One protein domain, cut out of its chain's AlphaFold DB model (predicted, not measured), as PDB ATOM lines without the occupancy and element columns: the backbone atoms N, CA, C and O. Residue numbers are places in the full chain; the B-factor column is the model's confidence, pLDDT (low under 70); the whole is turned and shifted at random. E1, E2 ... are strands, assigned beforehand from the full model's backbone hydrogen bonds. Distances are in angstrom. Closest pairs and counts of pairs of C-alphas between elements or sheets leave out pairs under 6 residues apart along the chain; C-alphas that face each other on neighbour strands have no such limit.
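Overview. This is residues 8 to 104 of the 104 residues of an uncharacterized protein of Mycoplasma wenyonii (UniProt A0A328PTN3). The domain is an elongated, loosely built row of three small sheets: a four-stranded sheet, E3-E2-E1-E5, at one end, the short pair E4 and E8 in the middle, and a long hairpin of E6 and E7 with short E9 beside E7 at the other end. Residues 24 to 29, in the link from E2 to E3, stick out at the four-stranded end. The printed part has 97 residues with nine named strands, E1 to E9 in order along the chain, and no named helix; the class is all strand, though under half of the residues, 44, are in named elements. Each sheet is antiparallel. The whole is loose, with a radius of gyration of the C-alphas of 15.7 A and spans of 51 by 29 by 24 A.

Arrangement. E1, residues 8 to 12, and E2, residues 17 to 21, form an antiparallel hairpin at 152 degrees, with N 10 and O 18 2.8 A apart, within hydrogen-bond range. E3, residues 35 to 37, forms a hairpin with E2 at 168 degrees, with N 35 and O 19 at 2.8 A; E1, E2 and E3 make a meander, each strand the antiparallel neighbour of the one before. On the other side of E1 is E5, residues 58 to 62, at 168 degrees, with N 11 and O 59 at 2.8 A. E4, residues 42 to 44, is the antiparallel neighbour of E8, residues 92 to 94, with N 43 and O 93 at 2.8 A. The closest C-alphas of E4 and E5, Val 44 and Trp 59, are 7.2 A apart. E7, residues 79 to 86, comes nearest to E8 at the C-alphas of Val 86 and Glu 93, 5.7 A apart. E6, residues 68 to 76, forms a hairpin with E7 at 156 degrees, with N 69 and O 85 at 2.8 A; E6 bends by 62 degrees at residue 72. E9, residues 101 to 103, is antiparallel to E7, with N 82 and O 102 at 2.9 A. Among the pairs apart are E1 and E6, and E3 and E9.

Along the chain. E1 begins at C-alpha 8, (97.062, 100.696, 48.184), and spans 12.8 A; E2 spans 13.5 A and E5 13.6 A. E6, 22.4 A, ends at C-alpha 76, (117.336, 117.832, 71.840), and E7 spans 22.2 A. E3, E4, E8 and E9 have three residues each; E9 ends at C-alpha 103, (110.777, 111.263, 66.744).

Size, cuts and confidence. The C-alphas of Gly 27 and Asn 77, the two farthest apart, are 52.0 A apart. The printed part has no cut. The links from E2 to E3 and from E4 to E5 are long, 13 residues each. The mean pLDDT of the printed part is 83.3, and residues 22 to 33 are under 70.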
ATOM      1  N   ARG A   8      97.118  99.637  49.188       88.38
ATOM      2  CA  ARG A   8      97.062 100.696  48.184       88.38
ATOM      3  C   ARG A   8      96.500 101.951  48.829       88.38
ATOM      4  O   ARG A   8      95.443 101.903  49.459       88.38
ATOM      5  N   LEU A   9      97.189 103.066  48.629       89.94
ATOM      6  CA  LEU A   9      96.658 104.386  48.927       89.94
ATOM      7  C   LEU A   9      95.964 104.919  47.676       89.94
ATOM      8  O   LEU A   9      96.570 104.964  46.607       89.94
ATOM      9  N   THR A  10      94.709 105.327  47.824       90.94
ATOM     10  CA  THR A  10      93.935 106.060  46.824       90.94
ATOM     11  C   THR A  10      93.660 107.464  47.359       90.94
ATOM     12  O   THR A  10      93.216 107.617  48.497       90.94
ATOM     13  N   ILE A  11      93.909 108.488  46.550       91.81
ATOM     14  CA  ILE A  11      93.543 109.881  46.824       91.81
ATOM     15  C   ILE A  11      92.549 110.292  45.745       91.81
ATOM     16  O   ILE A  11      92.849 110.180  44.557       91.81
ATOM     17  N   PHE A  12      91.374 110.745  46.162       90.38
ATOM     18  CA  PHE A  12      90.329 111.230  45.269       90.38
ATOM     19  C   PHE A  12      90.449 112.745  45.107       90.38
ATOM     20  O   PHE A  12      90.823 113.448  46.048       90.38
ATOM     21  N   GLY A  13      90.098 113.253  43.931       86.75
ATOM     22  CA  GLY A  13      90.101 114.678  43.608       86.75
ATOM     23  C   GLY A  13      89.222 115.521  44.530       86.75
ATOM     24  O   GLY A  13      89.578 116.647  44.861       86.75
ATOM     25  N   THR A  14      88.173 114.909  45.086       85.50
ATOM     26  CA  THR A  14      87.322 115.475  46.149       85.50
ATOM     27  C   THR A  14      88.058 115.753  47.468       85.50
ATOM     28  O   THR A  14      87.493 116.351  48.381       85.50
ATOM     29  N   GLY A  15      89.304 115.293  47.620       81.94
ATOM     30  CA  GLY A  15      90.100 115.460  48.835       81.94
ATOM     31  C   GLY A  15      89.875 114.378  49.890       81.94
ATOM     32  O   GLY A  15      90.332 114.536  51.019       81.94
ATOM     33  N   THR A  16      89.206 113.274  49.553       88.19
ATOM     34  CA  THR A  16      89.151 112.080  50.414       88.19
ATOM     35  C   THR A  16      90.341 111.169  50.129       88.19
ATOM     36  O   THR A  16      90.786 111.061  48.983       88.19
ATOM     37  N   THR A  17      90.848 110.471  51.145       90.19
ATOM     38  CA  THR A  17      91.851 109.415  50.951       90.19
ATOM     39  C   THR A  17      91.367 108.080  51.488       90.19
ATOM     40  O   THR A  17      90.555 108.008  52.410       90.19
ATOM     41  N   ARG A  18      91.858 107.001  50.885       89.31
ATOM     42  CA  ARG A  18      91.506 105.629  51.233       89.31
ATOM     43  C   ARG A  18      92.752 104.762  51.254       89.31
ATOM     44  O   ARG A  18      93.506 104.755  50.285       89.31
ATOM     45  N   LEU A  19      92.926 103.989  52.315       87.44
ATOM     46  CA  LEU A  19      93.903 102.911  52.389       87.44
ATOM     47  C   LEU A  19      93.141 101.586  52.332       87.44
ATOM     48  O   LEU A  19      92.356 101.291  53.227       87.44
ATOM     49  N   GLY A  20      93.329 100.810  51.271       84.62
ATOM     50  CA  GLY A  20      92.651  99.523  51.086       84.62
ATOM     51  C   GLY A  20      93.613  98.449  50.607       84.62
ATOM     52  O   GLY A  20      94.753  98.745  50.254       84.62
ATOM     53  N   THR A  21      93.178  97.197  50.590       79.81
ATOM     54  CA  THR A  21      94.000  96.084  50.112       79.81
ATOM     55  C   THR A  21      94.137  96.100  48.588       79.81
ATOM     56  O   THR A  21      93.258  96.548  47.849       79.81
ATOM     57  N   LEU A  22      95.294  95.652  48.101       68.94
ATOM     58  CA  LEU A  22      95.569  95.473  46.678       68.94
ATOM     59  C   LEU A  22      95.074  94.082  46.236       68.94
ATOM     60  O   LEU A  22      95.873  93.243  45.827       68.94
ATOM     61  N   THR A  23      93.777  93.785  46.374       59.34
ATOM     62  CA  THR A  23      93.216  92.550  45.802       59.34
ATOM     63  C   THR A  23      93.039  92.767  44.299       59.34
ATOM     64  O   THR A  23      92.377  93.696  43.843       59.34
ATOM     65  N   GLY A  24      93.759  91.981  43.501       47.25
ATOM     66  CA  GLY A  24      93.947  92.197  42.064       47.25
ATOM     67  C   GLY A  24      92.733  91.920  41.170       47.25
ATOM     68  O   GLY A  24      92.935  91.560  40.013       47.25
ATOM     69  N   ALA A  25      91.497  92.057  41.652       42.84
ATOM     70  CA  ALA A  25      90.299  91.828  40.849       42.84
ATOM     71  C   ALA A  25      89.519  93.133  40.624       42.84
ATOM     72  O   ALA A  25      89.017  93.761  41.557       42.84
ATOM     73  N   MET A  26      89.387  93.532  39.354       37.84
ATOM     74  CA  MET A  26      88.356  94.484  38.932       37.84
ATOM     75  C   MET A  26      86.989  93.918  39.341       37.84
ATOM     76  O   MET A  26      86.532  92.943  38.750       37.84
ATOM     77  N   GLY A  27      86.356  94.520  40.350       46.69
ATOM     78  CA  GLY A  27      85.022  94.135  40.822       46.69
ATOM     79  C   GLY A  27      84.959  93.529  42.224       46.69
ATOM     80  O   GLY A  27      83.862  93.166  42.645       46.69
ATOM     81  N   ASP A  28      86.072  93.438  42.957       41.38
ATOM     82  CA  ASP A  28      86.027  92.950  44.337       41.38
ATOM     83  C   ASP A  28      85.344  93.957  45.273       41.38
ATOM     84  O   ASP A  28      85.679  95.144  45.337       41.38
ATOM     85  N   THR A  29      84.354  93.438  45.994       46.72
ATOM     86  CA  THR A  29      83.646  94.065  47.109       46.72
ATOM     87  C   THR A  29      84.630  94.704  48.083       46.72
ATOM     88  O   THR A  29      85.650  94.100  48.402       46.72
ATOM     89  N   TYR A  30      84.304  95.910  48.561       47.81
ATOM     90  CA  TYR A  30      85.027  96.607  49.625       47.81
ATOM     91  C   TYR A  30      85.300  95.642  50.788       47.81
ATOM     92  O   TYR A  30      84.394  95.329  51.553       47.81
ATOM     93  N   ASP A  31      86.526  95.133  50.873       54.50
ATOM     94  CA  ASP A  31      86.959  94.273  51.970       54.50
ATOM     95  C   ASP A  31      86.927  95.086  53.278       54.50
ATOM     96  O   ASP A  31      87.199  96.298  53.265       54.50
ATOM     97  N   ASP A  32      86.636  94.424  54.403       55.62
ATOM     98  CA  ASP A  32      86.505  95.000  55.762       55.62
ATOM     99  C   ASP A  32      87.794  95.701  56.252       55.62
ATOM    100  O   ASP A  32      87.854  96.295  57.327       55.62
ATOM    101  N   THR A  33      88.853  95.640  55.448       67.44
ATOM    102  CA  THR A  33      90.177  96.220  55.665       67.44
ATOM    103  C   THR A  33      90.370  97.569  54.959       67.44
ATOM    104  O   THR A  33      91.491  98.078  54.876       67.44
ATOM    105  N   THR A  34      89.291  98.165  54.442       75.19
ATOM    106  CA  THR A  34      89.312  99.493  53.822       75.19
ATOM    107  C   THR A  34      89.143 100.598  54.862       75.19
ATOM    108  O   THR A  34      88.108 100.713  55.515       75.19
ATOM    109  N   PHE A  35      90.126 101.491  54.946       81.44
ATOM    110  CA  PHE A  35      90.101 102.658  55.820       81.44
ATOM    111  C   PHE A  35      89.910 103.923  54.989       81.44
ATOM    112  O   PHE A  35      90.752 104.260  54.158       81.44
ATOM    113  N   ASN A  36      88.811 104.640  55.226       83.19
ATOM    114  CA  ASN A  36      88.596 105.965  54.653       83.19
ATOM    115  C   ASN A  36      89.073 107.031  55.639       83.19
ATOM    116  O   ASN A  36      88.735 107.007  56.823       83.19
ATOM    117  N   CYS A  37      89.853 107.977  55.138       78.81
ATOM    118  CA  CYS A  37      90.371 109.095  55.898       78.81
ATOM    119  C   CYS A  37      89.713 110.379  55.390       78.81
ATOM    120  O   CYS A  37      89.877 110.780  54.239       78.81
ATOM    121  N   ASN A  38      88.989 111.050  56.285       74.06
ATOM    122  CA  ASN A  38      88.244 112.273  55.962       74.06
ATOM    123  C   ASN A  38      89.147 113.504  55.778       74.06
ATOM    124  O   ASN A  38      88.677 114.553  55.353       74.06
ATOM    125  N   LYS A  39      90.433 113.403  56.135       79.88
ATOM    126  CA  LYS A  39      91.410 114.482  55.988       79.88
ATOM    127  C   LYS A  39      92.544 114.021  55.083       79.88
ATOM    128  O   LYS A  39      93.369 113.203  55.489       79.88
ATOM    129  N   ASN A  40      92.599 114.580  53.880       84.56
ATOM    130  CA  ASN A  40      93.744 114.416  53.002       84.56
ATOM    131  C   ASN A  40      94.908 115.293  53.480       84.56
ATOM    132  O   ASN A  40      94.773 116.505  53.621       84.56
ATOM    133  N   VAL A  41      96.051 114.663  53.734       90.00
ATOM    134  CA  VAL A  41      97.313 115.334  54.087       90.00
ATOM    135  C   VAL A  41      98.286 115.379  52.913       90.00
ATOM    136  O   VAL A  41      99.389 115.896  53.049       90.00
ATOM    137  N   PHE A  42      97.880 114.849  51.760       91.38
ATOM    138  CA  PHE A  42      98.676 114.771  50.553       91.38
ATOM    139  C   PHE A  42      98.209 115.775  49.501       91.38
ATOM    140  O   PHE A  42      97.017 116.011  49.286       91.38
ATOM    141  N   LYS A  43      99.179 116.331  48.795       91.81
ATOM    142  CA  LYS A  43      99.021 117.083  47.562       91.81
ATOM    143  C   LYS A  43      99.468 116.177  46.423       91.81
ATOM    144  O   LYS A  43     100.597 115.687  46.424       91.81
ATOM    145  N   VAL A  44      98.577 115.912  45.474       91.62
ATOM    146  CA  VAL A  44      98.899 115.087  44.305       91.62
ATOM    147  C   VAL A  44      99.589 115.962  43.267       91.62
ATOM    148  O   VAL A  44      99.029 116.977  42.855       91.62
ATOM    149  N   LYS A  45     100.792 115.573  42.834       90.44
ATOM    150  CA  LYS A  45     101.498 116.257  41.739       90.44
ATOM    151  C   LYS A  45     101.038 115.782  40.370       90.44
ATOM    152  O   LYS A  45     100.864 116.592  39.471       90.44
ATOM    153  N   ASN A  46     100.857 114.471  40.226       86.50
ATOM    154  CA  ASN A  46     100.516 113.819  38.964       86.50
ATOM    155  C   ASN A  46      99.398 112.815  39.219       86.50
ATOM    156  O   ASN A  46      99.641 111.836  39.914       86.50
ATOM    157  N   TRP A  47      98.201 113.046  38.686       90.75
ATOM    158  CA  TRP A  47      97.053 112.148  38.850       90.75
ATOM    159  C   TRP A  47      97.206 110.873  38.007       90.75
ATOM    160  O   TRP A  47      97.753 110.928  36.909       90.75
ATOM    161  N   THR A  48      96.736 109.729  38.520       88.44
ATOM    162  CA  THR A  48      96.780 108.441  37.796       88.44
ATOM    163  C   THR A  48      95.673 108.368  36.745       88.44
ATOM    164  O   THR A  48      95.923 107.946  35.620       88.44
ATOM    165  N   TYR A  49      94.468 108.808  37.111       86.50
ATOM    166  CA  TYR A  49      93.296 108.911  36.244       86.50
ATOM    167  C   TYR A  49      92.722 110.320  36.364       86.50
ATOM    168  O   TYR A  49      92.554 110.823  37.476       86.50
ATOM    169  N   ASN A  50      92.435 110.967  35.238       84.94
ATOM    170  CA  ASN A  50      91.991 112.361  35.183       84.94
ATOM    171  C   ASN A  50      90.916 112.592  34.106       84.94
ATOM    172  O   ASN A  50      90.903 113.627  33.439       84.94
ATOM    173  N   ASP A  51      90.003 111.629  33.955       74.00
ATOM    174  CA  ASP A  51      88.970 111.585  32.911       74.00
ATOM    175  C   ASP A  51      87.780 112.533  33.185       74.00
ATOM    176  O   ASP A  51      86.622 112.116  33.224       74.00
ATOM    177  N   GLY A  52      88.035 113.824  33.420       74.19
ATOM    178  CA  GLY A  52      86.983 114.830  33.608       74.19
ATOM    179  C   GLY A  52      87.375 116.003  34.504       74.19
ATOM    180  O   GLY A  52      88.541 116.399  34.567       74.19
ATOM    181  N   GLU A  53      86.378 116.586  35.173       74.31
ATOM    182  CA  GLU A  53      86.565 117.672  36.143       74.31
ATOM    183  C   GLU A  53      87.218 117.167  37.437       74.31
ATOM    184  O   GLU A  53      87.184 115.976  37.730       74.31
ATOM    185  N   GLY A  54      87.808 118.080  38.215       73.25
ATOM    186  CA  GLY A  54      88.708 117.766  39.331       73.25
ATOM    187  C   GLY A  54      88.219 116.694  40.311       73.25
ATOM    188  O   GLY A  54      89.044 115.955  40.830       73.25
ATOM    189  N   ASP A  55      86.911 116.539  40.512       78.94
ATOM    190  CA  ASP A  55      86.328 115.531  41.407       78.94
ATOM    191  C   ASP A  55      86.440 114.086  40.893       78.94
ATOM    192  O   ASP A  55      86.451 113.154  41.701       78.94
ATOM    193  N   SER A  56      86.548 113.875  39.576       83.62
ATOM    194  CA  SER A  56      86.742 112.541  38.986       83.62
ATOM    195  C   SER A  56      88.204 112.092  38.999       83.62
ATOM    196  O   SER A  56      88.506 110.939  38.680       83.62
ATOM    197  N   TRP A  57      89.126 112.978  39.382       91.12
ATOM    198  CA  TRP A  57      90.545 112.664  39.399       91.12
ATOM    199  C   TRP A  57      90.862 111.671  40.510       91.12
ATOM    200  O   TRP A  57      90.353 111.754  41.626       91.12
ATOM    201  N   THR A  58      91.718 110.704  40.204       91.25
ATOM    202  CA  THR A  58      92.136 109.687  41.163       91.25
ATOM    203  C   THR A  58      93.627 109.444  41.036       91.25
ATOM    204  O   THR A  58      94.162 109.228  39.950       91.25
ATOM    205  N   TRP A  59      94.316 109.488  42.167       92.31
ATOM    206  CA  TRP A  59      95.686 109.024  42.293       92.31
ATOM    207  C   TRP A  59      95.678 107.728  43.077       92.31
ATOM    208  O   TRP A  59      95.022 107.633  44.115       92.31
ATOM    209  N   GLU A  60      96.414 106.730  42.610       90.12
ATOM    210  CA  GLU A  60      96.578 105.496  43.364       90.12
ATOM    211  C   GLU A  60      97.948 104.860  43.174       90.12
ATOM    212  O   GLU A  60      98.519 104.858  42.081       90.12
ATOM    213  N   LYS A  61      98.473 104.290  44.262       89.44
ATOM    214  CA  LYS A  61      99.711 103.507  44.255       89.44
ATOM    215  C   LYS A  61      99.742 102.548  45.440       89.44
ATOM    216  O   LYS A  61      99.108 102.794  46.468       89.44
ATOM    217  N   GLY A  62     100.513 101.469  45.313       88.38
ATOM    218  CA  GLY A  62     100.873 100.639  46.465       88.38
ATOM    219  C   GLY A  62     101.536 101.499  47.544       88.38
ATOM    220  O   GLY A  62     102.395 102.326  47.230       88.38
ATOM    221  N   PHE A  63     101.123 101.347  48.801       86.19
ATOM    222  CA  PHE A  63     101.668 102.120  49.920       86.19
ATOM    223  C   PHE A  63     103.167 101.838  50.110       86.19
ATOM    224  O   PHE A  63     103.932 102.739  50.432       86.19
ATOM    225  N   ASP A  64     103.612 100.621  49.778       85.25
ATOM    226  CA  ASP A  64     105.022 100.210  49.718       85.25
ATOM    227  C   ASP A  64     105.854 101.005  48.693       85.25
ATOM    228  O   ASP A  64     107.084 101.034  48.763       85.25
ATOM    229  N   LYS A  65     105.199 101.655  47.727       87.00
ATOM    230  CA  LYS A  65     105.847 102.496  46.713       87.00
ATOM    231  C   LYS A  65     105.966 103.959  47.132       87.00
ATOM    232  O   LYS A  65     106.559 104.732  46.377       87.00
ATOM    233  N   ILE A  66     105.420 104.346  48.285       89.06
ATOM    234  CA  ILE A  66     105.545 105.697  48.835       89.06
ATOM    235  C   ILE A  66     106.787 105.715  49.719       89.06
ATOM    236  O   ILE A  66     106.789 105.210  50.839       89.06
ATOM    237  N   LYS A  67     107.875 106.275  49.192       89.62
ATOM    238  CA  LYS A  67     109.130 106.380  49.939       89.62
ATOM    239  C   LYS A  67     109.124 107.660  50.760       89.62
ATOM    240  O   LYS A  67     108.848 108.728  50.219       89.62
ATOM    241  N   LEU A  68     109.472 107.546  52.036       91.50
ATOM    242  CA  LEU A  68     109.686 108.685  52.921       91.50
ATOM    243  C   LEU A  68     111.184 108.859  53.179       91.50
ATOM    244  O   LEU A  68     111.897 107.877  53.389       91.50
ATOM    245  N   THR A  69     111.651 110.101  53.168       91.88
ATOM    246  CA  THR A  69     112.997 110.481  53.604       91.88
ATOM    247  C   THR A  69     112.910 111.317  54.875       91.88
ATOM    248  O   THR A  69     111.877 111.921  55.165       91.88
ATOM    249  N   LEU A  70     113.991 111.315  55.653       93.00
ATOM    250  CA  LEU A  70     114.137 112.168  56.828       93.00
ATOM    251  C   LEU A  70     115.099 113.303  56.492       93.00
ATOM    252  O   LEU A  70     116.205 113.048  56.016       93.00
ATOM    253  N   GLU A  71     114.681 114.535  56.751       92.56
ATOM    254  CA  GLU A  71     115.462 115.753  56.530       92.56
ATOM    255  C   GLU A  71     115.455 116.617  57.808       92.56
ATOM    256  O   GLU A  71     114.721 116.333  58.755       92.56
ATOM    257  N   ASN A  72     116.318 117.639  57.865       93.06
ATOM    258  CA  ASN A  72     116.376 118.636  58.950       93.06
ATOM    259  C   ASN A  72     116.374 118.061  60.379       93.06
ATOM    260  O   ASN A  72     115.697 118.574  61.266       93.06
ATOM    261  N   CYS A  73     117.121 116.983  60.617       93.94
ATOM    262  CA  CYS A  73     117.117 116.344  61.927       93.94
ATOM    263  C   CYS A  73     117.780 117.212  63.008       93.94
ATOM    264  O   CYS A  73     118.947 117.583  62.869       93.94
ATOM    265  N   VAL A  74     117.075 117.438  64.116       94.19
ATOM    266  CA  VAL A  74     117.555 118.147  65.307       94.19
ATOM    267  C   VAL A  74     117.562 117.189  66.497       94.19
ATOM    268  O   VAL A  74     116.631 116.408  66.688       94.19
ATOM    269  N   SER A  75     118.628 117.239  67.296       92.94
ATOM    270  CA  SER A  75     118.733 116.464  68.533       92.94
ATOM    271  C   SER A  75     118.581 117.379  69.744       92.94
ATOM    272  O   SER A  75     119.402 118.274  69.937       92.94
ATOM    273  N   GLU A  76     117.575 117.122  70.579       88.12
ATOM    274  CA  GLU A  76     117.336 117.832  71.840       88.12
ATOM    275  C   GLU A  76     116.878 116.848  72.923       88.12
ATOM    276  O   GLU A  76     116.013 116.009  72.682       88.12
ATOM    277  N   ASN A  77     117.428 116.969  74.137       81.94
ATOM    278  CA  ASN A  77     117.021 116.184  75.314       81.94
ATOM    279  C   ASN A  77     116.934 114.665  75.053       81.94
ATOM    280  O   ASN A  77     115.890 114.052  75.282       81.94
ATOM    281  N   ASP A  78     118.018 114.078  74.535       89.44
ATOM    282  CA  ASP A  78     118.138 112.652  74.183       89.44
ATOM    283  C   ASP A  78     117.143 112.145  73.125       89.44
ATOM    284  O   ASP A  78     117.065 110.942  72.880       89.44
ATOM    285  N   ARG A  79     116.413 113.047  72.460       90.69
ATOM    286  CA  ARG A  79     115.519 112.729  71.345       90.69
ATOM    287  C   ARG A  79     116.072 113.278  70.048       90.69
ATOM    288  O   ARG A  79     116.671 114.354  70.020       90.69
ATOM    289  N   LYS A  80     115.834 112.549  68.962       92.69
ATOM    290  CA  LYS A  80     116.112 113.011  67.603       92.69
ATOM    291  C   LYS A  80     114.799 113.221  66.871       92.69
ATOM    292  O   LYS A  80     114.052 112.275  66.641       92.69
ATOM    293  N   GLU A  81     114.551 114.454  66.468       95.06
ATOM    294  CA  GLU A  81     113.388 114.836  65.680       95.06
ATOM    295  C   GLU A  81     113.826 115.131  64.248       95.06
ATOM    296  O   GLU A  81     114.794 115.853  64.043       95.06
ATOM    297  N   CYS A  82     113.146 114.566  63.255       95.00
ATOM    298  CA  CYS A  82     113.403 114.825  61.841       95.00
ATOM    299  C   CYS A  82     112.103 115.181  61.124       95.00
ATOM    300  O   CYS A  82     111.061 114.573  61.395       95.00
ATOM    301  N   ASP A  83     112.183 116.081  60.150       94.06
ATOM    302  CA  ASP A  83     111.085 116.315  59.220       94.06
ATOM    303  C   ASP A  83     110.959 115.108  58.282       94.06
ATOM    304  O   ASP A  83     111.955 114.599  57.756       94.06
ATOM    305  N   MET A  84     109.733 114.631  58.064       93.81
ATOM    306  CA  MET A  84     109.467 113.576  57.088       93.81
ATOM    307  C   MET A  84     109.128 114.200  55.741       93.81
ATOM    308  O   MET A  84     108.227 115.025  55.637       93.81
ATOM    309  N   LYS A  85     109.750 113.736  54.666       92.50
ATOM    310  CA  LYS A  85     109.433 114.176  53.308       92.50
ATOM    311  C   LYS A  85     108.979 113.000  52.463       92.50
ATOM    312  O   LYS A  85     109.550 111.916  52.538       92.50
ATOM    313  N   VAL A  86     107.941 113.209  51.658       91.81
ATOM    314  CA  VAL A  86     107.564 112.235  50.631       91.81
ATOM    315  C   VAL A  86     108.536 112.381  49.464       91.81
ATOM    316  O   VAL A  86     108.725 113.484  48.956       91.81
ATOM    317  N   SER A  87     109.165 111.281  49.052       88.19
ATOM    318  CA  SER A  87     110.067 111.280  47.899       88.19
ATOM    319  C   SER A  87     109.328 111.749  46.647       88.19
ATOM    320  O   SER A  87     108.207 111.297  46.389       88.19
ATOM    321  N   GLU A  88     109.980 112.593  45.846       84.00
ATOM    322  CA  GLU A  88     109.420 113.194  44.629       84.00
ATOM    323  C   GLU A  88     108.921 112.139  43.628       84.00
ATOM    324  O   GLU A  88     107.866 112.316  43.012       84.00
ATOM    325  N   ASP A  89     109.592 110.983  43.565       84.75
ATOM    326  CA  ASP A  89     109.224 109.833  42.724       84.75
ATOM    327  C   ASP A  89     107.849 109.228  43.067       84.75
ATOM    328  O   ASP A  89     107.280 108.419  42.319       84.75
ATOM    329  N   SER A  90     107.300 109.572  44.233       85.06
ATOM    330  CA  SER A  90     105.982 109.105  44.658       85.06
ATOM    331  C   SER A  90     104.860 109.824  43.903       85.06
ATOM    332  O   SER A  90     103.763 109.281  43.831       85.06
ATOM    333  N   GLY A  91     105.112 111.002  43.317       88.94
ATOM    334  CA  GLY A  91     104.067 111.847  42.721       88.94
ATOM    335  C   GLY A  91     103.165 112.526  43.760       88.94
ATOM    336  O   GLY A  91     102.100 113.035  43.409       88.94
ATOM    337  N   LEU A  92     103.598 112.533  45.022       92.12
ATOM    338  CA  LEU A  92     102.910 113.111  46.168       92.12
ATOM    339  C   LEU A  92     103.820 114.091  46.900       92.12
ATOM    340  O   LEU A  92     105.033 113.909  46.958       92.12
ATOM    341  N   GLU A  93     103.193 115.071  47.528       92.88
ATOM    342  CA  GLU A  93     103.773 115.940  48.545       92.88
ATOM    343  C   GLU A  93     102.852 115.998  49.757       92.88
ATOM    344  O   GLU A  93     101.689 115.600  49.687       92.88
ATOM    345  N   TRP A  94     103.355 116.515  50.873       92.69
ATOM    346  CA  TRP A  94     102.480 116.948  51.954       92.69
ATOM    347  C   TRP A  94     101.670 118.170  51.510       92.69
ATOM    348  O   TRP A  94     102.151 118.990  50.729       92.69
ATOM    349  N   GLN A  95     100.435 118.297  51.990       92.00
ATOM    350  CA  GLN A  95      99.686 119.537  51.806       92.00
ATOM    351  C   GLN A  95     100.376 120.705  52.503       92.00
ATOM    352  O   GLN A  95     101.025 120.546  53.540       92.00
ATOM    353  N   ASP A  96     100.167 121.893  51.945       88.44
ATOM    354  CA  ASP A  96     100.670 123.136  52.509       88.44
ATOM    355  C   ASP A  96     100.154 123.294  53.955       88.44
ATOM    356  O   ASP A  96      98.963 123.157  54.238       88.44
ATOM    357  N   GLY A  97     101.073 123.523  54.898       85.56
ATOM    358  CA  GLY A  97     100.764 123.632  56.329       85.56
ATOM    359  C   GLY A  97     100.648 122.305  57.092       85.56
ATOM    360  O   GLY A  97     100.491 122.330  58.315       85.56
ATOM    361  N   PHE A  98     100.765 121.143  56.436       90.31
ATOM    362  CA  PHE A  98     100.903 119.870  57.146       90.31
ATOM    363  C   PHE A  98     102.339 119.692  57.653       90.31
ATOM    364  O   PHE A  98     103.294 119.758  56.887       90.31
ATOM    365  N   THR A  99     102.489 119.455  58.957       87.38
ATOM    366  CA  THR A  99     103.789 119.192  59.587       87.38
ATOM    367  C   THR A  99     103.921 117.704  59.876       87.38
ATOM    368  O   THR A  99     103.146 117.152  60.658       87.38
ATOM    369  N   SER A 100     104.902 117.056  59.260       90.69
ATOM    370  CA  SER A 100     105.179 115.628  59.402       90.69
ATOM    371  C   SER A 100     106.546 115.431  60.058       90.69
ATOM    372  O   SER A 100     107.569 115.885  59.553       90.69
ATOM    373  N   LYS A 101     106.563 114.768  61.218       92.00
ATOM    374  CA  LYS A 101     107.771 114.595  62.034       92.00
ATOM    375  C   LYS A 101     107.939 113.151  62.477       92.00
ATOM    376  O   LYS A 101     106.959 112.495  62.828       92.00
ATOM    377  N   ALA A 102     109.179 112.680  62.475       91.44
ATOM    378  CA  ALA A 102     109.587 111.427  63.093       91.44
ATOM    379  C   ALA A 102     110.415 111.740  64.342       91.44
ATOM    380  O   ALA A 102     111.319 112.572  64.281       91.44
ATOM    381  N   ILE A 103     110.097 111.084  65.458       91.19
ATOM    382  CA  ILE A 103     110.777 111.263  66.744       91.19
ATOM    383  C   ILE A 103     111.344 109.908  67.160       91.19
ATOM    384  O   ILE A 103     110.611 108.916  67.172       91.19
ATOM    385  N   PHE A 104     112.631 109.892  67.491       86.50
ATOM    386  CA  PHE A 104     113.387 108.730  67.951       86.50
ATOM    387  C   PHE A 104     114.001 109.007  69.319       86.50
ATOM    388  O   PHE A 104     114.374 110.182  69.562       86.50
TER     389      PHE A 104